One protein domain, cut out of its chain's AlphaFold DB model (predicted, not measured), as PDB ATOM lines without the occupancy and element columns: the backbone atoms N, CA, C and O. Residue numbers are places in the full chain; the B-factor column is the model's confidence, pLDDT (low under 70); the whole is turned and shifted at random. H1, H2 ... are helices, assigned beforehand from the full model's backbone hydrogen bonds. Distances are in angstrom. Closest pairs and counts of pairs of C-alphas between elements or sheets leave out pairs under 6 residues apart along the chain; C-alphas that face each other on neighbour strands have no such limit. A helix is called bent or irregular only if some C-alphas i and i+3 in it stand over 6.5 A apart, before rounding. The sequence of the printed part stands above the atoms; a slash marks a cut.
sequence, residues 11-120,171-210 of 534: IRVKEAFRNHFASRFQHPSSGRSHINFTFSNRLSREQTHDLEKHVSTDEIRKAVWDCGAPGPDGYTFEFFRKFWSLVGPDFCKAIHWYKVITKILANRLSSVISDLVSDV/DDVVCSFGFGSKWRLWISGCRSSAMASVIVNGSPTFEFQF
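What this domain is: This is residues 11 to 120 and 171 to 210 of the 534 residues of the protein "Reverse transcriptase domain-containing protein" of Tanacetum cinerariifolium (UniProt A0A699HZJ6). Short helices make a loose cluster: H6 crosses H3, H4 and H5 pack on H3, and on the other side of H6 lies H9, with H8 folded back beside it. H1 lies far out, joined by a long loop whose residues 28 to 33 stick out; the tail, residues 193 to 210, leads from H9 back toward H1. The printed part has 150 residues with nine named helices, H1 to H9 in order, and no named strand: all helix. It is loose, radius of gyration of the C-alphas 19.3 A, spanning 54 by 52 by 30 A.

How they stand to each other: Start at H1, residues 11 to 24, which touches no helix. H2, residues 45 to 52, only just touches residues 182 to 183 of H9, residues 181 to 192, with 3 pairs of C-alphas within 8 A; the closest are Glu 52 and Trp 183, 6.1 A. Next find the hub H3, residues 57 to 66. H4, residues 77 to 82, touches it, closest C-alphas Trp 65 and Arg 81, 6.6 A. H5, residues 84 to 93, only just touches it, with 3 pairs, closest Thr 57 and Cys 92, 6.3 A. H6, residues 98 to 110, touches H3 about perpendicular at 85 degrees, closest Ala 63 and Lys 103, 5.6 A. H7, residues 113 to 116, meets H6 only through their link. H8, residues 171 to 176, and H9 form a hairpin, only just touching with 3 pairs, closest Asp 171 and Arg 184, 6.9 A. Each O i to N i+4 pair is within hydrogen-bond range in H2, H3, H4, H6, H8 and H9, 9 of 10 in H1 and 4 of 6 in H5; H7 is too short for one.

Where its parts are: Find C-alpha 11 at (44.187, -57.355, -93.114), where H1 begins its 20.2 A. H6 runs 18.1 A from (19.003, -60.149, -77.233), and H9 runs 16.1 A to (20.391, -49.783, -82.365). H5 is irregular: C-alphas 86 and 89 are 7.4 A apart.

The domain as a whole: The farthest C-alphas, Arg 12 and Glu 46, are 54.5 A apart. Residues 121 to 170 are cut out, with 23.4 A between C-alphas 120 and 171. H1 to H2 is a long link. Confidence is under 70 in 29 residues, among them 24 to 38.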
ATOM      1  N   ILE A  11      44.790 -58.435 -93.913       81.81
ATOM      2  CA  ILE A  11      44.187 -57.355 -93.114       81.81
ATOM      3  C   ILE A  11      43.459 -56.366 -94.026       81.81
ATOM      4  O   ILE A  11      42.285 -56.072 -93.803       81.81
ATOM      5  N   ARG A  12      44.110 -55.926 -95.107       79.00
ATOM      6  CA  ARG A  12      43.513 -55.010 -96.089       79.00
ATOM      7  C   ARG A  12      42.353 -55.654 -96.845       79.00
ATOM      8  O   ARG A  12      41.376 -54.978 -97.145       79.00
ATOM      9  N   VAL A  13      42.409 -56.965 -97.103       77.56
ATOM     10  CA  VAL A  13      41.273 -57.726 -97.652       77.56
ATOM     11  C   VAL A  13      40.092 -57.687 -96.681       77.56
ATOM     12  O   VAL A  13      38.981 -57.343 -97.080       77.56
ATOM     13  N   LYS A  14      40.318 -57.990 -95.397       79.56
ATOM     14  CA  LYS A  14      39.280 -57.913 -94.357       79.56
ATOM     15  C   LYS A  14      38.660 -56.524 -94.250       79.56
ATOM     16  O   LYS A  14      37.440 -56.406 -94.158       79.56
ATOM     17  N   GLU A  15      39.487 -55.489 -94.275       81.62
ATOM     18  CA  GLU A  15      39.044 -54.102 -94.196       81.62
ATOM     19  C   GLU A  15      38.255 -53.675 -95.438       81.62
ATOM     20  O   GLU A  15      37.192 -53.075 -95.307       81.62
ATOM     21  N   ALA A  16      38.686 -54.081 -96.634       78.69
ATOM     22  CA  ALA A  16      37.942 -53.849 -97.868       78.69
ATOM     23  C   ALA A  16      36.543 -54.486 -97.836       78.69
ATOM     24  O   ALA A  16      35.560 -53.827 -98.174       78.69
ATOM     25  N   PHE A  17      36.429 -55.743 -97.386       75.69
ATOM     26  CA  PHE A  17      35.129 -56.400 -97.217       75.69
ATOM     27  C   PHE A  17      34.272 -55.695 -96.162       75.69
ATOM     28  O   PHE A  17      33.098 -55.425 -96.416       75.69
ATOM     29  N   ARG A  18      34.851 -55.340 -95.008       79.69
ATOM     30  CA  ARG A  18      34.155 -54.570 -93.969       79.69
ATOM     31  C   ARG A  18      33.613 -53.256 -94.529       79.69
ATOM     32  O   ARG A  18      32.429 -52.996 -94.373       79.69
ATOM     33  N   ASN A  19      34.441 -52.465 -95.208       79.88
ATOM     34  CA  ASN A  19      34.061 -51.156 -95.744       79.88
ATOM     35  C   ASN A  19      33.011 -51.279 -96.858       79.88
ATOM     36  O   ASN A  19      32.051 -50.507 -96.893       79.88
ATOM     37  N   HIS A  20      33.136 -52.291 -97.722       74.50
ATOM     38  CA  HIS A  20      32.138 -52.585 -98.749       74.50
ATOM     39  C   HIS A  20      30.755 -52.854 -98.145       74.50
ATOM     40  O   HIS A  20      29.763 -52.278 -98.590       74.50
ATOM     41  N   PHE A  21      30.670 -53.694 -97.110       69.69
ATOM     42  CA  PHE A  21      29.391 -53.972 -96.460       69.69
ATOM     43  C   PHE A  21      28.922 -52.805 -95.587       69.69
ATOM     44  O   PHE A  21      27.764 -52.420 -95.690       69.69
ATOM     45  N   ALA A  22      29.804 -52.185 -94.803       73.25
ATOM     46  CA  ALA A  22      29.463 -51.054 -93.943       73.25
ATOM     47  C   ALA A  22      28.896 -49.871 -94.740       73.25
ATOM     48  O   ALA A  22      27.881 -49.313 -94.339       73.25
ATOM     49  N   SER A  23      29.484 -49.533 -95.896       70.88
ATOM     50  CA  SER A  23      28.990 -48.456 -96.774       70.88
ATOM     51  C   SER A  23      27.582 -48.708 -97.322       70.88
ATOM     52  O   SER A  23      26.805 -47.773 -97.497       70.88
ATOM     53  N   ARG A  24      27.211 -49.975 -97.525       66.94
ATOM     54  CA  ARG A  24      25.883 -50.375 -98.009       66.94
ATOM     55  C   ARG A  24      24.781 -50.236 -96.951       66.94
ATOM     56  O   ARG A  24      23.607 -50.213 -97.309       66.94
ATOM     57  N   PHE A  25      25.163 -50.142 -95.679       64.38
ATOM     58  CA  PHE A  25      24.279 -50.056 -94.515       64.38
ATOM     59  C   PHE A  25      24.411 -48.705 -93.781       64.38
ATOM     60  O   PHE A  25      24.215 -48.628 -92.568       64.38
ATOM     61  N   GLN A  26      24.791 -47.639 -94.499       63.88
ATOM     62  CA  GLN A  26      24.868 -46.276 -93.959       63.88
ATOM     63  C   GLN A  26      23.513 -45.558 -94.011       63.88
ATOM     64  O   GLN A  26      22.658 -45.859 -94.846       63.88
ATOM     65  N   HIS A  27      23.334 -44.571 -93.128       60.94
ATOM     66  CA  HIS A  27      22.123 -43.757 -93.063       60.94
ATOM     67  C   HIS A  27      21.885 -43.020 -94.395       60.94
ATOM     68  O   HIS A  27      22.769 -42.289 -94.851       60.94
ATOM     69  N   PRO A  28      20.700 -43.135 -95.023       58.12
ATOM     70  CA  PRO A  28      20.407 -42.369 -96.225       58.12
ATOM     71  C   PRO A  28      20.384 -40.870 -95.895       58.12
ATOM     72  O   PRO A  28      19.671 -40.431 -94.995       58.12
ATOM     73  N   SER A  29      21.139 -40.070 -96.650       55.81
ATOM     74  CA  SER A  29      21.240 -38.604 -96.507       55.81
ATOM     75  C   SER A  29      19.969 -37.855 -96.955       55.81
ATOM     76  O   SER A  29      19.913 -36.630 -96.916       55.81
ATOM     77  N   SER A  30      18.952 -38.580 -97.436       57.66
ATOM     78  CA  SER A  30      17.752 -38.030 -98.075       57.66
ATOM     79  C   SER A  30      16.649 -37.656 -97.078       57.66
ATOM     80  O   SER A  30      16.331 -38.449 -96.188       57.66
ATOM     81  N   GLY A  31      15.989 -36.518 -97.321       55.19
ATOM     82  CA  GLY A  31      14.876 -35.991 -96.528       55.19
ATOM     83  C   GLY A  31      13.706 -36.960 -96.294       55.19
ATOM     84  O   GLY A  31      13.365 -37.808 -97.132       55.19
ATOM     85  N   ARG A  32      13.102 -36.794 -95.109       58.28
ATOM     86  CA  ARG A  32      11.968 -37.542 -94.549       58.28
ATOM     87  C   ARG A  32      10.713 -37.336 -95.401       58.28
ATOM     88  O   ARG A  32      10.261 -36.211 -95.574       58.28
ATOM     89  N   SER A  33      10.131 -38.419 -95.905       53.22
ATOM     90  CA  SER A  33       8.785 -38.401 -96.487       53.22
ATOM     91  C   SER A  33       7.876 -39.131 -95.508       53.22
ATOM     92  O   SER A  33       8.002 -40.342 -95.368       53.22
ATOM     93  N   HIS A  34       7.023 -38.398 -94.793       58.09
ATOM     94  CA  HIS A  34       6.051 -39.005 -93.889       58.09
ATOM     95  C   HIS A  34       4.986 -39.752 -94.689       58.09
ATOM     96  O   HIS A  34       4.423 -39.214 -95.643       58.09
ATOM     97  N   ILE A  35       4.701 -40.987 -94.287       57.75
ATOM     98  CA  ILE A  35       3.608 -41.765 -94.864       57.75
ATOM     99  C   ILE A  35       2.293 -41.218 -94.301       57.75
ATOM    100  O   ILE A  35       2.087 -41.237 -93.091       57.75
ATOM    101  N   ASN A  36       1.387 -40.770 -95.170       56.03
ATOM    102  CA  ASN A  36       0.021 -40.396 -94.794       56.03
ATOM    103  C   ASN A  36      -0.970 -41.488 -95.236       56.03
ATOM    104  O   ASN A  36      -1.820 -41.255 -96.090       56.03
ATOM    105  N   PHE A  37      -0.798 -42.707 -94.718       58.97
ATOM    106  CA  PHE A  37      -1.741 -43.810 -94.922       58.97
ATOM    107  C   PHE A  37      -2.455 -44.123 -93.612       58.97
ATOM    108  O   PHE A  37      -1.819 -44.384 -92.589       58.97
ATOM    109  N   THR A  38      -3.781 -44.138 -93.658       59.53
ATOM    110  CA  THR A  38      -4.629 -44.654 -92.586       59.53
ATOM    111  C   THR A  38      -4.916 -46.129 -92.848       59.53
ATOM    112  O   THR A  38      -5.532 -46.491 -93.847       59.53
ATOM    113  N   PHE A  39      -4.452 -47.003 -91.954       70.38
ATOM    114  CA  PHE A  39      -4.838 -48.413 -91.981       70.38
ATOM    115  C   PHE A  39      -6.240 -48.577 -91.389       70.38
ATOM    116  O   PHE A  39      -6.574 -47.930 -90.394       70.38
ATOM    117  N   SER A  40      -7.048 -49.452 -91.988       70.88
ATOM    118  CA  SER A  40      -8.397 -49.769 -91.500       70.88
ATOM    119  C   SER A  40      -8.372 -50.453 -90.133       70.88
ATOM    120  O   SER A  40      -9.245 -50.208 -89.307       70.88
ATOM    121  N   ASN A  41      -7.347 -51.275 -89.887       83.94
ATOM    122  CA  ASN A  41      -7.197 -52.047 -88.660       83.94
ATOM    123  C   ASN A  41      -6.098 -51.429 -87.797       83.94
ATOM    124  O   ASN A  41      -4.992 -51.158 -88.275       83.94
ATOM    125  N   ARG A  42      -6.402 -51.206 -86.518       89.19
ATOM    126  CA  ARG A  42      -5.479 -50.651 -85.522       89.19
ATOM    127  C   ARG A  42      -5.689 -51.348 -84.186       89.19
ATOM    128  O   ARG A  42      -6.789 -51.817 -83.905       89.19
ATOM    129  N   LEU A  43      -4.647 -51.367 -83.364       91.56
ATOM    130  CA  LEU A  43      -4.724 -51.924 -82.019       91.56
ATOM    131  C   LEU A  43      -5.696 -51.138 -81.139       91.56
ATOM    132  O   LEU A  43      -5.729 -49.902 -81.159       91.56
ATOM    133  N   SER A  44      -6.440 -51.865 -80.307       92.12
ATOM    134  CA  SER A  44      -7.205 -51.259 -79.222       92.12
ATOM    135  C   SER A  44      -6.273 -50.733 -78.120       92.12
ATOM    136  O   SER A  44      -5.089 -51.086 -78.026       92.12
ATOM    137  N   ARG A  45      -6.808 -49.877 -77.239       89.19
ATOM    138  CA  ARG A  45      -6.058 -49.379 -76.072       89.19
ATOM    139  C   ARG A  45      -5.651 -50.513 -75.129       89.19
ATOM    140  O   ARG A  45      -4.545 -50.491 -74.601       89.19
ATOM    141  N   GLU A  46      -6.519 -51.505 -74.963       91.88
ATOM    142  CA  GLU A  46      -6.282 -52.686 -74.127       91.88
ATOM    143  C   GLU A  46      -5.161 -53.554 -74.705       91.88
ATOM    144  O   GLU A  46      -4.209 -53.868 -73.997       91.88
ATOM    145  N   GLN A  47      -5.202 -53.841 -76.013       92.38
ATOM    146  CA  GLN A  47      -4.139 -54.582 -76.699       92.38
ATOM    147  C   GLN A  47      -2.793 -53.860 -76.586       92.38
ATOM    148  O   GLN A  47      -1.771 -54.481 -76.307       92.38
ATOM    149  N   THR A  48      -2.788 -52.537 -76.757       92.06
ATOM    150  CA  THR A  48      -1.570 -51.726 -76.626       92.06
ATOM    151  C   THR A  48      -1.001 -51.796 -75.212       92.06
ATOM    152  O   THR A  48       0.194 -52.030 -75.038       92.06
ATOM    153  N   HIS A  49      -1.855 -51.640 -74.199       92.06
ATOM    154  CA  HIS A  49      -1.455 -51.764 -72.803       92.06
ATOM    155  C   HIS A  49      -0.880 -53.157 -72.508       92.06
ATOM    156  O   HIS A  49       0.174 -53.268 -71.883       92.06
ATOM    157  N   ASP A  50      -1.518 -54.214 -73.012       91.81
ATOM    158  CA  ASP A  50      -1.077 -55.595 -72.821       91.81
ATOM    159  C   ASP A  50       0.290 -55.879 -73.448       91.81
ATOM    160  O   ASP A  50       1.136 -56.518 -72.816       91.81
ATOM    161  N   LEU A  51       0.554 -55.337 -74.639       92.12
ATOM    162  CA  LEU A  51       1.863 -55.432 -75.290       92.12
ATOM    163  C   LEU A  51       2.972 -54.720 -74.503       92.12
ATOM    164  O   LEU A  51       4.129 -55.136 -74.577       92.12
ATOM    165  N   GLU A  52       2.642 -53.665 -73.754       92.75
ATOM    166  CA  GLU A  52       3.594 -52.797 -73.044       92.75
ATOM    167  C   GLU A  52       3.755 -53.113 -71.544       92.75
ATOM    168  O   GLU A  52       4.576 -52.483 -70.854       92.75
ATOM    169  N   LYS A  53       3.040 -54.131 -71.046       91.62
ATOM    170  CA  LYS A  53       3.173 -54.660 -69.679       91.62
ATOM    171  C   LYS A  53       4.618 -55.032 -69.345       91.62
ATOM    172  O   LYS A  53       5.424 -55.367 -70.218       91.62
ATOM    173  N   HIS A  54       4.955 -54.999 -68.058       88.81
ATOM    174  CA  HIS A  54       6.248 -55.493 -67.585       88.81
ATOM    175  C   HIS A  54       6.443 -56.965 -67.958       88.81
ATOM    176  O   HIS A  54       5.484 -57.731 -68.001       88.81
ATOM    177  N   VAL A  55       7.682 -57.335 -68.279       88.88
ATOM    178  CA  VAL A  55       8.038 -58.708 -68.652       88.88
ATOM    179  C   VAL A  55       7.990 -59.591 -67.408       88.88
ATOM    180  O   VAL A  55       8.675 -59.301 -66.427       88.88
ATOM    181  N   SER A  56       7.198 -60.662 -67.447       91.19
ATOM    182  CA  SER A  56       7.101 -61.621 -66.340       91.19
ATOM    183  C   SER A  56       8.116 -62.762 -66.460       91.19
ATOM    184  O   SER A  56       8.556 -63.119 -67.554       91.19
ATOM    185  N   THR A  57       8.457 -63.397 -65.334       88.50
ATOM    186  CA  THR A  57       9.332 -64.586 -65.295       88.50
ATOM    187  C   THR A  57       8.808 -65.739 -66.149       88.50
ATOM    188  O   THR A  57       9.596 -66.484 -66.733       88.50
ATOM    189  N   ASP A  58       7.487 -65.863 -66.270       90.56
ATOM    190  CA  ASP A  58       6.854 -66.888 -67.096       90.56
ATOM    191  C   ASP A  58       7.020 -66.599 -68.590       90.56
ATOM    192  O   ASP A  58       7.298 -67.517 -69.366       90.56
ATOM    193  N   GLU A  59       6.936 -65.330 -69.006       90.12
ATOM    194  CA  GLU A  59       7.236 -64.930 -70.387       90.12
ATOM    195  C   GLU A  59       8.692 -65.221 -70.752       90.12
ATOM    196  O   GLU A  59       8.976 -65.711 -71.847       90.12
ATOM    197  N   ILE A  60       9.612 -64.971 -69.819       89.75
ATOM    198  CA  ILE A  60      11.047 -65.221 -69.991       89.75
ATOM    199  C   ILE A  60      11.292 -66.716 -70.164       89.75
ATOM    200  O   ILE A  60      11.949 -67.138 -71.118       89.75
ATOM    201  N   ARG A  61      10.712 -67.532 -69.277       90.69
ATOM    202  CA  ARG A  61      10.787 -68.989 -69.374       90.69
ATOM    203  C   ARG A  61      10.226 -69.481 -70.705       90.69
ATOM    204  O   ARG A  61      10.879 -70.266 -71.389       90.69
ATOM    205  N   LYS A  62       9.044 -69.008 -71.101       91.00
ATOM    206  CA  LYS A  62       8.423 -69.374 -72.380       91.00
ATOM    207  C   LYS A  62       9.340 -69.033 -73.556       91.00
ATOM    208  O   LYS A  62       9.595 -69.887 -74.401       91.00
ATOM    209  N   ALA A  63       9.912 -67.831 -73.571       89.19
ATOM    210  CA  ALA A  63      10.836 -67.407 -74.616       89.19
ATOM    211  C   ALA A  63      12.094 -68.289 -74.698       89.19
ATOM    212  O   ALA A  63      12.510 -68.637 -75.801       89.19
ATOM    213  N   VAL A  64      12.666 -68.705 -73.562       87.38
ATOM    214  CA  VAL A  64      13.801 -69.648 -73.508       87.38
ATOM    215  C   VAL A  64      13.435 -71.005 -74.113       87.38
ATOM    216  O   VAL A  64      14.235 -71.586 -74.845       87.38
ATOM    217  N   TRP A  65      12.224 -71.506 -73.851       89.94
ATOM    218  CA  TRP A  65      11.747 -72.774 -74.414       89.94
ATOM    219  C   TRP A  65      11.494 -72.709 -75.917       89.94
ATOM    220  O   TRP A  65      11.727 -73.694 -76.620       89.94
ATOM    221  N   ASP A  66      11.063 -71.549 -76.399       86.31
ATOM    222  CA  ASP A  66      10.785 -71.327 -77.810       86.31
ATOM    223  C   ASP A  66      12.047 -70.968 -78.629       86.31
ATOM    224  O   ASP A  66      11.980 -70.853 -79.856       86.31
ATOM    225  N   CYS A  67      13.199 -70.758 -77.983       83.38
ATOM    226  CA  CYS A  67      14.461 -70.465 -78.660       83.38
ATOM    227  C   CYS A  67      15.169 -71.753 -79.118       83.38
ATOM    228  O   CYS A  67      15.491 -72.633 -78.321       83.38
ATOM    229  N   GLY A  68      15.455 -71.855 -80.422       69.31
ATOM    230  CA  GLY A  68      16.027 -73.069 -81.024       69.31
ATOM    231  C   GLY A  68      17.536 -73.049 -81.296       69.31
ATOM    232  O   GLY A  68      18.153 -74.109 -81.333       69.31
ATOM    233  N   ALA A  69      18.146 -71.877 -81.494       69.19
ATOM    234  CA  ALA A  69      19.530 -71.762 -81.972       69.19
ATOM    235  C   ALA A  69      20.475 -71.190 -80.897       69.19
ATOM    236  O   ALA A  69      20.119 -70.167 -80.304       69.19
ATOM    237  N   PRO A  70      21.678 -71.770 -80.692       67.69
ATOM    238  CA  PRO A  70      22.627 -71.358 -79.650       67.69
ATOM    239  C   PRO A  70      23.035 -69.888 -79.770       67.69
ATOM    240  O   PRO A  70      23.029 -69.321 -80.867       67.69
ATOM    241  N   GLY A  71      23.335 -69.254 -78.639       62.94
ATOM    242  CA  GLY A  71      23.872 -67.895 -78.604       62.94
ATOM    243  C   GLY A  71      25.295 -67.812 -79.178       62.94
ATOM    244  O   GLY A  71      25.913 -68.841 -79.460       62.94
ATOM    245  N   PRO A  72      25.826 -66.592 -79.381       58.25
ATOM    246  CA  PRO A  72      27.225 -66.387 -79.776       58.25
ATOM    247  C   PRO A  72      28.235 -66.869 -78.713       58.25
ATOM    248  O   PRO A  72      29.407 -67.039 -79.021       58.25
ATOM    249  N   ASP A  73      27.773 -67.131 -77.491       65.00
ATOM    250  CA  ASP A  73      28.512 -67.711 -76.365       65.00
ATOM    251  C   ASP A  73      28.673 -69.242 -76.442       65.00
ATOM    252  O   ASP A  73      29.348 -69.842 -75.609       65.00
ATOM    253  N   GLY A  74      28.049 -69.895 -77.429       67.56
ATOM    254  CA  GLY A  74      28.172 -71.334 -77.663       67.56
ATOM    255  C   GLY A  74      27.280 -72.216 -76.783       67.56
ATOM    256  O   GLY A  74      27.199 -73.421 -77.034       67.56
ATOM    257  N   TYR A  75      26.548 -71.654 -75.814       73.00
ATOM    258  CA  TYR A  75      25.579 -72.418 -75.029       73.00
ATOM    259  C   TYR A  75      24.289 -72.650 -75.823       73.00
ATOM    260  O   TYR A  75      23.693 -71.746 -76.419       73.00
ATOM    261  N   THR A  76      23.822 -73.898 -75.825       81.12
ATOM    262  CA  THR A  76      22.537 -74.252 -76.429       81.12
ATOM    263  C   THR A  76      21.400 -73.953 -75.456       81.12
ATOM    264  O   THR A  76      21.516 -74.144 -74.247       81.12
ATOM    265  N   PHE A  77      20.231 -73.577 -75.978       83.75
ATOM    266  CA  PHE A  77      19.020 -73.431 -75.160       83.75
ATOM    267  C   PHE A  77      18.584 -74.746 -74.484       83.75
ATOM    268  O   PHE A  77      17.745 -74.740 -73.589       83.75
ATOM    269  N   GLU A  78      19.134 -75.900 -74.879       84.38
ATOM    270  CA  GLU A  78      18.928 -77.172 -74.171       84.38
ATOM    271  C   GLU A  78      19.567 -77.186 -72.777       84.38
ATOM    272  O   GLU A  78      18.953 -77.697 -71.842       84.38
ATOM    273  N   PHE A  79      20.732 -76.552 -72.606       86.38
ATOM    274  CA  PHE A  79      21.360 -76.379 -71.295       86.38
ATOM    275  C   PHE A  79      20.426 -75.628 -70.338       86.38
ATOM    276  O   PHE A  79      20.080 -76.140 -69.273       86.38
ATOM    277  N   PHE A  80      19.934 -74.461 -70.760       85.31
ATOM    278  CA  PHE A  80      19.029 -73.641 -69.950       85.31
ATOM    279  C   PHE A  80      17.719 -74.362 -69.632       85.31
ATOM    280  O   PHE A  80      17.253 -74.299 -68.499       85.31
ATOM    281  N   ARG A  81      17.152 -75.106 -70.592       89.38
ATOM    282  CA  ARG A  81      15.945 -75.917 -70.364       89.38
ATOM    283  C   ARG A  81      16.174 -77.020 -69.330       89.38
ATOM    284  O   ARG A  81      15.307 -77.250 -68.490       89.38
ATOM    285  N   LYS A  82      17.331 -77.686 -69.372       89.62
ATOM    286  CA  LYS A  82      17.675 -78.787 -68.461       89.62
ATOM    287  C   LYS A  82      17.979 -78.308 -67.040       89.62
ATOM    288  O   LYS A  82      17.577 -78.967 -66.089       89.62
ATOM    289  N   PHE A  83      18.663 -77.175 -66.898       89.56
ATOM    290  CA  PHE A  83      19.126 -76.654 -65.607       89.56
ATOM    291  C   PHE A  83      18.327 -75.442 -65.112       89.56
ATOM    292  O   PHE A  83      18.778 -74.735 -64.214       89.56
ATOM    293  N   TRP A  84      17.132 -75.200 -65.661       90.62
ATOM    294  CA  TRP A  84      16.307 -74.026 -65.347       90.62
ATOM    295  C   TRP A  84      16.015 -73.856 -63.854       90.62
ATOM    296  O   TRP A  84      15.964 -72.733 -63.366       90.62
ATOM    297  N   SER A  85      15.846 -74.956 -63.115       91.94
ATOM    298  CA  SER A  85      15.638 -74.911 -61.662       91.94
ATOM    299  C   SER A  85      16.808 -74.276 -60.908       91.94
ATOM    300  O   SER A  85      16.589 -73.690 -59.855       91.94
ATOM    301  N   LEU A  86      18.024 -74.384 -61.449       90.38
ATOM    302  CA  LEU A  86      19.242 -73.834 -60.869       90.38
ATOM    303  C   LEU A  86      19.527 -72.424 -61.397       90.38
ATOM    304  O   LEU A  86      19.728 -71.509 -60.611       90.38
ATOM    305  N   VAL A  87      19.532 -72.244 -62.723       88.12
ATOM    306  CA  VAL A  87      19.981 -70.987 -63.355       88.12
ATOM    307  C   VAL A  87      18.854 -69.987 -63.612       88.12
ATOM    308  O   VAL A  87      19.121 -68.817 -63.855       88.12
ATOM    309  N   GLY A  88      17.592 -70.423 -63.584       87.06
ATOM    310  CA  GLY A  88      16.429 -69.616 -63.963       87.06
ATOM    311  C   GLY A  88      16.256 -68.325 -63.155       87.06
ATOM    312  O   GLY A  88      16.050 -67.281 -63.772       87.06
ATOM    313  N   PRO A  89      16.360 -68.338 -61.811       89.25
ATOM    314  CA  PRO A  89      16.220 -67.121 -61.008       89.25
ATOM    315  C   PRO A  89      17.261 -66.050 -61.351       89.25
ATOM    316  O   PRO A  89      16.911 -64.878 -61.487       89.25
ATOM    317  N   ASP A  90      18.518 -66.452 -61.537       85.94
ATOM    318  CA  ASP A  90      19.604 -65.536 -61.896       85.94
ATOM    319  C   ASP A  90      19.488 -65.088 -63.352       85.94
ATOM    320  O   ASP A  90      19.660 -63.909 -63.660       85.94
ATOM    321  N   PHE A  91      19.079 -65.999 -64.238       85.00
ATOM    322  CA  PHE A  91      18.796 -65.692 -65.633       85.00
ATOM    323  C   PHE A  91      17.699 -64.632 -65.767       85.00
ATOM    324  O   PHE A  91      17.856 -63.698 -66.545       85.00
ATOM    325  N   CYS A  92      16.620 -64.730 -64.981       85.06
ATOM    326  CA  CYS A  92      15.527 -63.755 -64.970       85.06
ATOM    327  C   CYS A  92      15.954 -62.373 -64.453       85.06
ATOM    328  O   CYS A  92      15.411 -61.366 -64.898       85.06
ATOM    329  N   LYS A  93      16.926 -62.308 -63.534       80.56
ATOM    330  CA  LYS A  93      17.493 -61.036 -63.053       80.56
ATOM    331  C   LYS A  93      18.452 -60.414 -64.069       80.56
ATOM    332  O   LYS A  93      18.529 -59.196 -64.161       80.56
ATOM    333  N   ALA A  94      19.159 -61.245 -64.831       73.12
ATOM    334  CA  ALA A  94      20.229 -60.844 -65.740       73.12
ATOM    335  C   ALA A  94      19.805 -60.804 -67.220       73.12
ATOM    336  O   ALA A  94      20.638 -61.019 -68.102       73.12
ATOM    337  N   ILE A  95      18.527 -60.543 -67.531       67.69
ATOM    338  CA  ILE A  95      18.031 -60.551 -68.921       67.69
ATOM    339  C   ILE A  95      18.640 -59.408 -69.720       67.69
ATOM    340  O   ILE A  95      18.109 -58.308 -69.817       67.69
ATOM    341  N   HIS A  96      19.775 -59.714 -70.323       64.56
ATOM    342  CA  HIS A  96      20.486 -58.877 -71.277       64.56
ATOM    343  C   HIS A  96      20.619 -59.614 -72.624       64.56
ATOM    344  O   HIS A  96      21.275 -59.151 -73.553       64.56
ATOM    345  N   TRP A  97      19.994 -60.790 -72.748       72.19
ATOM    346  CA  TRP A  97      20.132 -61.663 -73.906       72.19
ATOM    347  C   TRP A  97      19.172 -61.254 -75.017       72.19
ATOM    348  O   TRP A  97      17.980 -61.566 -74.985       72.19
ATOM    349  N   TYR A  98      19.726 -60.620 -76.050       73.94
ATOM    350  CA  TYR A  98      19.003 -60.149 -77.233       73.94
ATOM    351  C   TYR A  98      18.044 -61.194 -77.832       73.94
ATOM    352  O   TYR A  98      16.906 -60.873 -78.176       73.94
ATOM    353  N   LYS A  99      18.451 -62.470 -77.906       76.94
ATOM    354  CA  LYS A  99      17.596 -63.558 -78.424       76.94
ATOM    355  C   LYS A  99      16.337 -63.791 -77.589       76.94
ATOM    356  O   LYS A  99      15.276 -64.037 -78.149       76.94
ATOM    357  N   VAL A 100      16.439 -63.691 -76.265       83.31
ATOM    358  CA  VAL A 100      15.282 -63.848 -75.374       83.31
ATOM    359  C   VAL A 100      14.380 -62.622 -75.474       83.31
ATOM    360  O   VAL A 100      13.173 -62.776 -75.623       83.31
ATOM    361  N   ILE A 101      14.959 -61.418 -75.500       85.62
ATOM    362  CA  ILE A 101      14.210 -60.158 -75.635       85.62
ATOM    363  C   ILE A 101      13.417 -60.134 -76.948       85.62
ATOM    364  O   ILE A 101      12.200 -59.958 -76.938       85.62
ATOM    365  N   THR A 102      14.078 -60.387 -78.080       85.88
ATOM    366  CA  THR A 102      13.416 -60.445 -79.396       85.88
ATOM    367  C   THR A 102      12.345 -61.529 -79.455       85.88
ATOM    368  O   THR A 102      11.301 -61.319 -80.071       85.88
ATOM    369  N   LYS A 103      12.548 -62.665 -78.775       88.81
ATOM    370  CA  LYS A 103      11.550 -63.732 -78.715       88.81
ATOM    371  C   LYS A 103      10.337 -63.375 -77.854       88.81
ATOM    372  O   LYS A 103       9.221 -63.701 -78.252       88.81
ATOM    373  N   ILE A 104      10.519 -62.672 -76.735       90.56
ATOM    374  CA  ILE A 104       9.410 -62.130 -75.932       90.56
ATOM    375  C   ILE A 104       8.577 -61.173 -76.788       90.56
ATOM    376  O   ILE A 104       7.362 -61.344 -76.888       90.56
ATOM    377  N   LEU A 105       9.226 -60.226 -77.475       91.38
ATOM    378  CA  LEU A 105       8.542 -59.289 -78.370       91.38
ATOM    379  C   LEU A 105       7.822 -60.020 -79.512       91.38
ATOM    380  O   LEU A 105       6.665 -59.730 -79.790       91.38
ATOM    381  N   ALA A 106       8.442 -61.025 -80.135       89.88
ATOM    382  CA  ALA A 106       7.791 -61.824 -81.175       89.88
ATOM    383  C   ALA A 106       6.561 -62.584 -80.646       89.88
ATOM    384  O   ALA A 106       5.526 -62.628 -81.310       89.88
ATOM    385  N   ASN A 107       6.651 -63.153 -79.441       91.06
ATOM    386  CA  ASN A 107       5.539 -63.857 -78.806       91.06
ATOM    387  C   ASN A 107       4.386 -62.896 -78.465       91.06
ATOM    388  O   ASN A 107       3.232 -63.245 -78.703       91.06
ATOM    389  N   ARG A 108       4.678 -61.677 -77.997       93.62
ATOM    390  CA  ARG A 108       3.668 -60.624 -77.787       93.62
ATOM    391  C   ARG A 108       3.046 -60.148 -79.100       93.62
ATOM    392  O   ARG A 108       1.834 -60.060 -79.207       93.62
ATOM    393  N   LEU A 109       3.849 -59.924 -80.140       91.44
ATOM    394  CA  LEU A 109       3.336 -59.540 -81.459       91.44
ATOM    395  C   LEU A 109       2.402 -60.615 -82.038       91.44
ATOM    396  O   LEU A 109       1.389 -60.294 -82.655       91.44
ATOM    397  N   SER A 110       2.712 -61.893 -81.804       89.25
ATOM    398  CA  SER A 110       1.914 -63.010 -82.317       89.25
ATOM    399  C   SER A 110       0.475 -63.050 -81.793       89.25
ATOM    400  O   SER A 110      -0.369 -63.646 -82.458       89.25
ATOM    401  N   SER A 111       0.178 -62.413 -80.651       90.56
ATOM    402  CA  SER A 111      -1.180 -62.373 -80.093       90.56
ATOM    403  C   SER A 111      -2.072 -61.298 -80.710       90.56
ATOM    404  O   SER A 111      -3.269 -61.321 -80.463       90.56
ATOM    405  N   VAL A 112      -1.506 -60.356 -81.470       90.75
ATOM    406  CA  VAL A 112      -2.256 -59.234 -82.067       90.75
ATOM    407  C   VAL A 112      -2.114 -59.154 -83.586       90.75
ATOM    408  O   VAL A 112      -2.883 -58.464 -84.247       90.75
ATOM    409  N   ILE A 113      -1.118 -59.835 -84.169       88.06
ATOM    410  CA  ILE A 113      -0.798 -59.689 -85.593       88.06
ATOM    411  C   ILE A 113      -1.964 -60.101 -86.498       88.06
ATOM    412  O   ILE A 113      -2.165 -59.464 -87.526       88.06
ATOM    413  N   SER A 114      -2.754 -61.110 -86.104       86.12
ATOM    414  CA  SER A 114      -3.927 -61.584 -86.853       86.12
ATOM    415  C   SER A 114      -4.976 -60.503 -87.078       86.12
ATOM    416  O   SER A 114      -5.633 -60.522 -88.113       86.12
ATOM    417  N   ASP A 115      -5.099 -59.567 -86.140       86.50
ATOM    418  CA  ASP A 115      -6.130 -58.529 -86.158       86.50
ATOM    419  C   ASP A 115      -5.687 -57.340 -87.025       86.50
ATOM    420  O   ASP A 115      -6.503 -56.595 -87.572       86.50
ATOM    421  N   LEU A 116      -4.370 -57.173 -87.178       85.75
ATOM    422  CA  LEU A 116      -3.758 -56.096 -87.950       85.75
ATOM    423  C   LEU A 116      -3.609 -56.436 -89.432       85.75
ATOM    424  O   LEU A 116      -3.772 -55.556 -90.278       85.75
ATOM    425  N   VAL A 117      -3.264 -57.688 -89.756       83.12
ATOM    426  CA  VAL A 117      -2.992 -58.095 -91.140       83.12
ATOM    427  C   VAL A 117      -4.207 -58.737 -91.801       83.12
ATOM    428  O   VAL A 117      -4.907 -59.554 -91.207       83.12
ATOM    429  N   SER A 118      -4.415 -58.424 -93.080       78.50
ATOM    430  CA  SER A 118      -5.516 -58.980 -93.874       78.50
ATOM    431  C   SER A 118      -5.509 -60.514 -93.888       78.50
ATOM    432  O   SER A 118      -4.445 -61.138 -93.892       78.50
ATOM    433  N   ASP A 119      -6.688 -61.130 -93.971       74.50
ATOM    434  CA  ASP A 119      -6.865 -62.589 -94.020       74.50
ATOM    435  C   ASP A 119      -6.200 -63.264 -95.223       74.50
ATOM    436  O   ASP A 119      -5.889 -64.455 -95.181       74.50
ATOM    437  N   VAL A 120      -5.897 -62.503 -96.277       70.62
ATOM    438  CA  VAL A 120      -5.181 -63.007 -97.461       70.62
ATOM    439  C   VAL A 120      -3.662 -63.123 -97.260       70.62
ATOM    440  O   VAL A 120      -2.967 -63.666 -98.123       70.62
ATOM    441  N   ASP A 171       9.055 -47.691 -88.373       82.88
ATOM    442  CA  ASP A 171       8.520 -47.006 -87.188       82.88
ATOM    443  C   ASP A 171       7.224 -46.245 -87.504       82.88
ATOM    444  O   ASP A 171       6.255 -46.361 -86.753       82.88
ATOM    445  N   ASP A 172       7.170 -45.555 -88.650       81.88
ATOM    446  CA  ASP A 172       5.963 -44.875 -89.132       81.88
ATOM    447  C   ASP A 172       4.804 -45.876 -89.319       81.88
ATOM    448  O   ASP A 172       3.692 -45.638 -88.848       81.88
ATOM    449  N   VAL A 173       5.056 -47.039 -89.936       83.38
ATOM    450  CA  VAL A 173       4.044 -48.097 -90.127       83.38
ATOM    451  C   VAL A 173       3.550 -48.656 -88.789       83.38
ATOM    452  O   VAL A 173       2.343 -48.774 -88.570       83.38
ATOM    453  N   VAL A 174       4.465 -48.971 -87.870       86.75
ATOM    454  CA  VAL A 174       4.134 -49.479 -86.527       86.75
ATOM    455  C   VAL A 174       3.335 -48.435 -85.732       86.75
ATOM    456  O   VAL A 174       2.356 -48.776 -85.068       86.75
ATOM    457  N   CYS A 175       3.671 -47.151 -85.854       88.12
ATOM    458  CA  CYS A 175       2.895 -46.059 -85.267       88.12
ATOM    459  C   CYS A 175       1.475 -45.982 -85.861       88.12
ATOM    460  O   CYS A 175       0.487 -45.852 -85.129       88.12
ATOM    461  N   SER A 176       1.344 -46.119 -87.181       85.56
ATOM    462  CA  SER A 176       0.046 -46.100 -87.859       85.56
ATOM    463  C   SER A 176      -0.844 -47.286 -87.476       85.56
ATOM    464  O   SER A 176      -2.049 -47.090 -87.342       85.56
ATOM    465  N   PHE A 177      -0.295 -48.465 -87.165       88.44
ATOM    466  CA  PHE A 177      -1.062 -49.592 -86.600       88.44
ATOM    467  C   PHE A 177      -1.499 -49.398 -85.137       88.44
ATOM    468  O   PHE A 177      -2.297 -50.181 -84.626       88.44
ATOM    469  N   GLY A 178      -1.038 -48.337 -84.467       90.12
ATOM    470  CA  GLY A 178      -1.466 -47.982 -83.110       90.12
ATOM    471  C   GLY A 178      -0.582 -48.531 -81.990       90.12
ATOM    472  O   GLY A 178      -0.986 -48.472 -80.835       90.12
ATOM    473  N   PHE A 179       0.619 -49.033 -82.291       92.88
ATOM    474  CA  PHE A 179       1.557 -49.456 -81.250       92.88
ATOM    475  C   PHE A 179       2.031 -48.260 -80.410       92.88
ATOM    476  O   PHE A 179       2.349 -47.186 -80.933       92.88
ATOM    477  N   GLY A 180       2.109 -48.464 -79.095       91.81
ATOM    478  CA  GLY A 180       2.510 -47.432 -78.147       91.81
ATOM    479  C   GLY A 180       3.981 -47.013 -78.275       91.81
ATOM    480  O   GLY A 180       4.785 -47.580 -79.023       91.81
ATOM    481  N   SER A 181       4.340 -45.932 -77.583       92.12
ATOM    482  CA  SER A 181       5.697 -45.374 -77.627       92.12
ATOM    483  C   SER A 181       6.728 -46.293 -76.973       92.12
ATOM    484  O   SER A 181       7.853 -46.377 -77.464       92.12
ATOM    485  N   LYS A 182       6.361 -47.021 -75.912       92.19
ATOM    486  CA  LYS A 182       7.274 -47.917 -75.190       92.19
ATOM    487  C   LYS A 182       7.654 -49.113 -76.060       92.19
ATOM    488  O   LYS A 182       8.834 -49.444 -76.154       92.19
ATOM    489  N   TRP A 183       6.681 -49.699 -76.760       92.75
ATOM    490  CA  TRP A 183       6.929 -50.762 -77.732       92.75
ATOM    491  C   TRP A 183       7.880 -50.309 -78.841       92.75
ATOM    492  O   TRP A 183       8.873 -50.981 -79.129       92.75
ATOM    493  N   ARG A 184       7.617 -49.142 -79.439       91.50
ATOM    494  CA  ARG A 184       8.478 -48.571 -80.486       91.50
ATOM    495  C   ARG A 184       9.898 -48.315 -79.990       91.50
ATOM    496  O   ARG A 184      10.852 -48.644 -80.693       91.50
ATOM    497  N   LEU A 185      10.058 -47.835 -78.756       89.69
ATOM    498  CA  LEU A 185      11.371 -47.684 -78.124       89.69
ATOM    499  C   LEU A 185      12.088 -49.026 -77.944       89.69
ATOM    500  O   LEU A 185      13.283 -49.103 -78.221       89.69
ATOM    501  N   TRP A 186      11.392 -50.097 -77.549       89.69
ATOM    502  CA  TRP A 186      11.990 -51.435 -77.459       89.69
ATOM    503  C   TRP A 186      12.439 -51.977 -78.819       89.69
ATOM    504  O   TRP A 186      13.555 -52.488 -78.936       89.69
ATOM    505  N   ILE A 187      11.611 -51.827 -79.857       86.88
ATOM    506  CA  ILE A 187      11.970 -52.201 -81.233       86.88
ATOM    507  C   ILE A 187      13.159 -51.369 -81.721       86.88
ATOM    508  O   ILE A 187      14.093 -51.905 -82.315       86.88
ATOM    509  N   SER A 188      13.171 -50.067 -81.431       83.31
ATOM    510  CA  SER A 188      14.301 -49.196 -81.746       83.31
ATOM    511  C   SER A 188      15.573 -49.629 -81.023       83.31
ATOM    512  O   SER A 188      16.606 -49.756 -81.672       83.31
ATOM    513  N   GLY A 189      15.481 -49.942 -79.728       82.94
ATOM    514  CA  GLY A 189      16.588 -50.440 -78.915       82.94
ATOM    515  C   GLY A 189      17.206 -51.712 -79.492       82.94
ATOM    516  O   GLY A 189      18.421 -51.766 -79.661       82.94
ATOM    517  N   CYS A 190      16.369 -52.681 -79.889       79.44
ATOM    518  CA  CYS A 190      16.817 -53.922 -80.531       79.44
ATOM    519  C   CYS A 190      17.604 -53.664 -81.826       79.44
ATOM    520  O   CYS A 190      18.570 -54.366 -82.116       79.44
ATOM    521  N   ARG A 191      17.200 -52.654 -82.605       72.38
ATOM    522  CA  ARG A 191      17.874 -52.283 -83.857       72.38
ATOM    523  C   ARG A 191      19.186 -51.545 -83.601       72.38
ATOM    524  O   ARG A 191      20.194 -51.881 -84.208       72.38
ATOM    525  N   SER A 192      19.196 -50.579 -82.680       70.50
ATOM    526  CA  SER A 192      20.391 -49.783 -82.365       70.50
ATOM    527  C   SER A 192      21.492 -50.575 -81.658       70.50
ATOM    528  O   SER A 192      22.657 -50.201 -81.742       70.50
ATOM    529  N   SER A 193      21.141 -51.666 -80.967       72.44
ATOM    530  CA  SER A 193      22.109 -52.550 -80.307       72.44
ATOM    531  C   SER A 193      22.763 -53.563 -81.249       72.44
ATOM    532  O   SER A 193      23.606 -54.344 -80.810       72.44
ATOM    533  N   ALA A 194      22.339 -53.630 -82.512       67.62
ATOM    534  CA  ALA A 194      22.755 -54.688 -83.412       67.62
ATOM    535  C   ALA A 194      24.110 -54.364 -84.070       67.62
ATOM    536  O   ALA A 194      24.272 -53.363 -84.768       67.62
ATOM    537  N   MET A 195      25.084 -55.245 -83.841       70.94
ATOM    538  CA  MET A 195      26.434 -55.180 -84.399       70.94
ATOM    539  C   MET A 195      26.621 -56.317 -85.403       70.94
ATOM    540  O   MET A 195      26.131 -57.428 -85.187       70.94
ATOM    541  N   ALA A 196      27.316 -56.049 -86.505       70.44
ATOM    542  CA  ALA A 196      27.643 -57.045 -87.517       70.44
ATOM    543  C   ALA A 196      29.159 -57.167 -87.691       70.44
ATOM    544  O   ALA A 196      29.893 -56.184 -87.604       70.44
ATOM    545  N   SER A 197      29.624 -58.377 -87.991       70.88
ATOM    546  CA  SER A 197      30.976 -58.645 -88.479       70.88
ATOM    547  C   SER A 197      30.900 -59.497 -89.744       70.88
ATOM    548  O   SER A 197      29.976 -60.292 -89.927       70.88
ATOM    549  N   VAL A 198      31.858 -59.315 -90.650       74.81
ATOM    550  CA  VAL A 198      31.959 -60.111 -91.878       74.81
ATOM    551  C   VAL A 198      32.944 -61.244 -91.621       74.81
ATOM    552  O   VAL A 198      34.057 -61.008 -91.160       74.81
ATOM    553  N   ILE A 199      32.562 -62.484 -91.921       70.69
ATOM    554  CA  ILE A 199      33.489 -63.617 -91.841       70.69
ATOM    555  C   ILE A 199      34.282 -63.686 -93.145       70.69
ATOM    556  O   ILE A 199      33.726 -63.960 -94.207       70.69
ATOM    557  N   VAL A 200      35.594 -63.476 -93.055       72.31
ATOM    558  CA  VAL A 200      36.534 -63.595 -94.175       72.31
ATOM    559  C   VAL A 200      37.473 -64.763 -93.880       72.31
ATOM    560  O   VAL A 200      38.195 -64.758 -92.878       72.31
ATOM    561  N   ASN A 201      37.434 -65.793 -94.730       73.62
ATOM    562  CA  ASN A 201      38.223 -67.027 -94.589       73.62
ATOM    563  C   ASN A 201      38.096 -67.685 -93.198       73.62
ATOM    564  O   ASN A 201      39.085 -68.093 -92.599       73.62
ATOM    565  N   GLY A 202      36.874 -67.745 -92.658       69.38
ATOM    566  CA  GLY A 202      36.599 -68.364 -91.355       69.38
ATOM    567  C   GLY A 202      36.952 -67.504 -90.137       69.38
ATOM    568  O   GLY A 202      36.777 -67.964 -89.014       69.38
ATOM    569  N   SER A 203      37.398 -66.258 -90.331       70.69
ATOM    570  CA  SER A 203      37.721 -65.331 -89.239       70.69
ATOM    571  C   SER A 203      36.918 -64.024 -89.344       70.69
ATOM    572  O   SER A 203      36.814 -63.468 -90.442       70.69
ATOM    573  N   PRO A 204      36.338 -63.517 -88.241       77.88
ATOM    574  CA  PRO A 204      35.526 -62.303 -88.273       77.88
ATOM    575  C   PRO A 204      36.381 -61.042 -88.496       77.88
ATOM    576  O   PRO A 204      37.558 -60.985 -88.120       77.88
ATOM    577  N   THR A 205      35.791 -60.027 -89.127       81.38
ATOM    578  CA  THR A 205      36.284 -58.641 -89.108       81.38
ATOM    579  C   THR A 205      35.929 -57.963 -87.785       81.38
ATOM    580  O   THR A 205      35.100 -58.466 -87.029       81.38
ATOM    581  N   PHE A 206      36.485 -56.774 -87.539       79.62
ATOM    582  CA  PHE A 206      35.955 -55.890 -86.501       79.62
ATOM    583  C   PHE A 206      34.467 -55.623 -86.715       79.62
ATOM    584  O   PHE A 206      34.001 -55.513 -87.858       79.62
ATOM    585  N   GLU A 207      33.747 -55.510 -85.605       79.06
ATOM    586  CA  GLU A 207      32.326 -55.215 -85.627       79.06
ATOM    587  C   GLU A 207      32.067 -53.793 -86.148       79.06
ATOM    588  O   GLU A 207      32.893 -52.876 -86.042       79.06
ATOM    589  N   PHE A 208      30.908 -53.616 -86.765       72.69
ATOM    590  CA  PHE A 208      30.381 -52.324 -87.175       72.69
ATOM    591  C   PHE A 208      28.870 -52.302 -86.948       72.69
ATOM    592  O   PHE A 208      28.201 -53.336 -87.008       72.69
ATOM    593  N   GLN A 209      28.337 -51.113 -86.683       69.06
ATOM    594  CA  GLN A 209      26.893 -50.913 -86.648       69.06
ATOM    595  C   GLN A 209      26.341 -50.995 -88.068       69.06
ATOM    596  O   GLN A 209      26.891 -50.386 -88.987       69.06
ATOM    597  N   PHE A 210      25.245 -51.725 -88.242       65.81
ATOM    598  CA  PHE A 210      24.516 -51.767 -89.503       65.81
ATOM    599  C   PHE A 210      23.210 -50.987 -89.354       65.81
ATOM    600  O   PHE A 210      22.496 -51.156 -88.371       65.81
TER     601      PHE A 210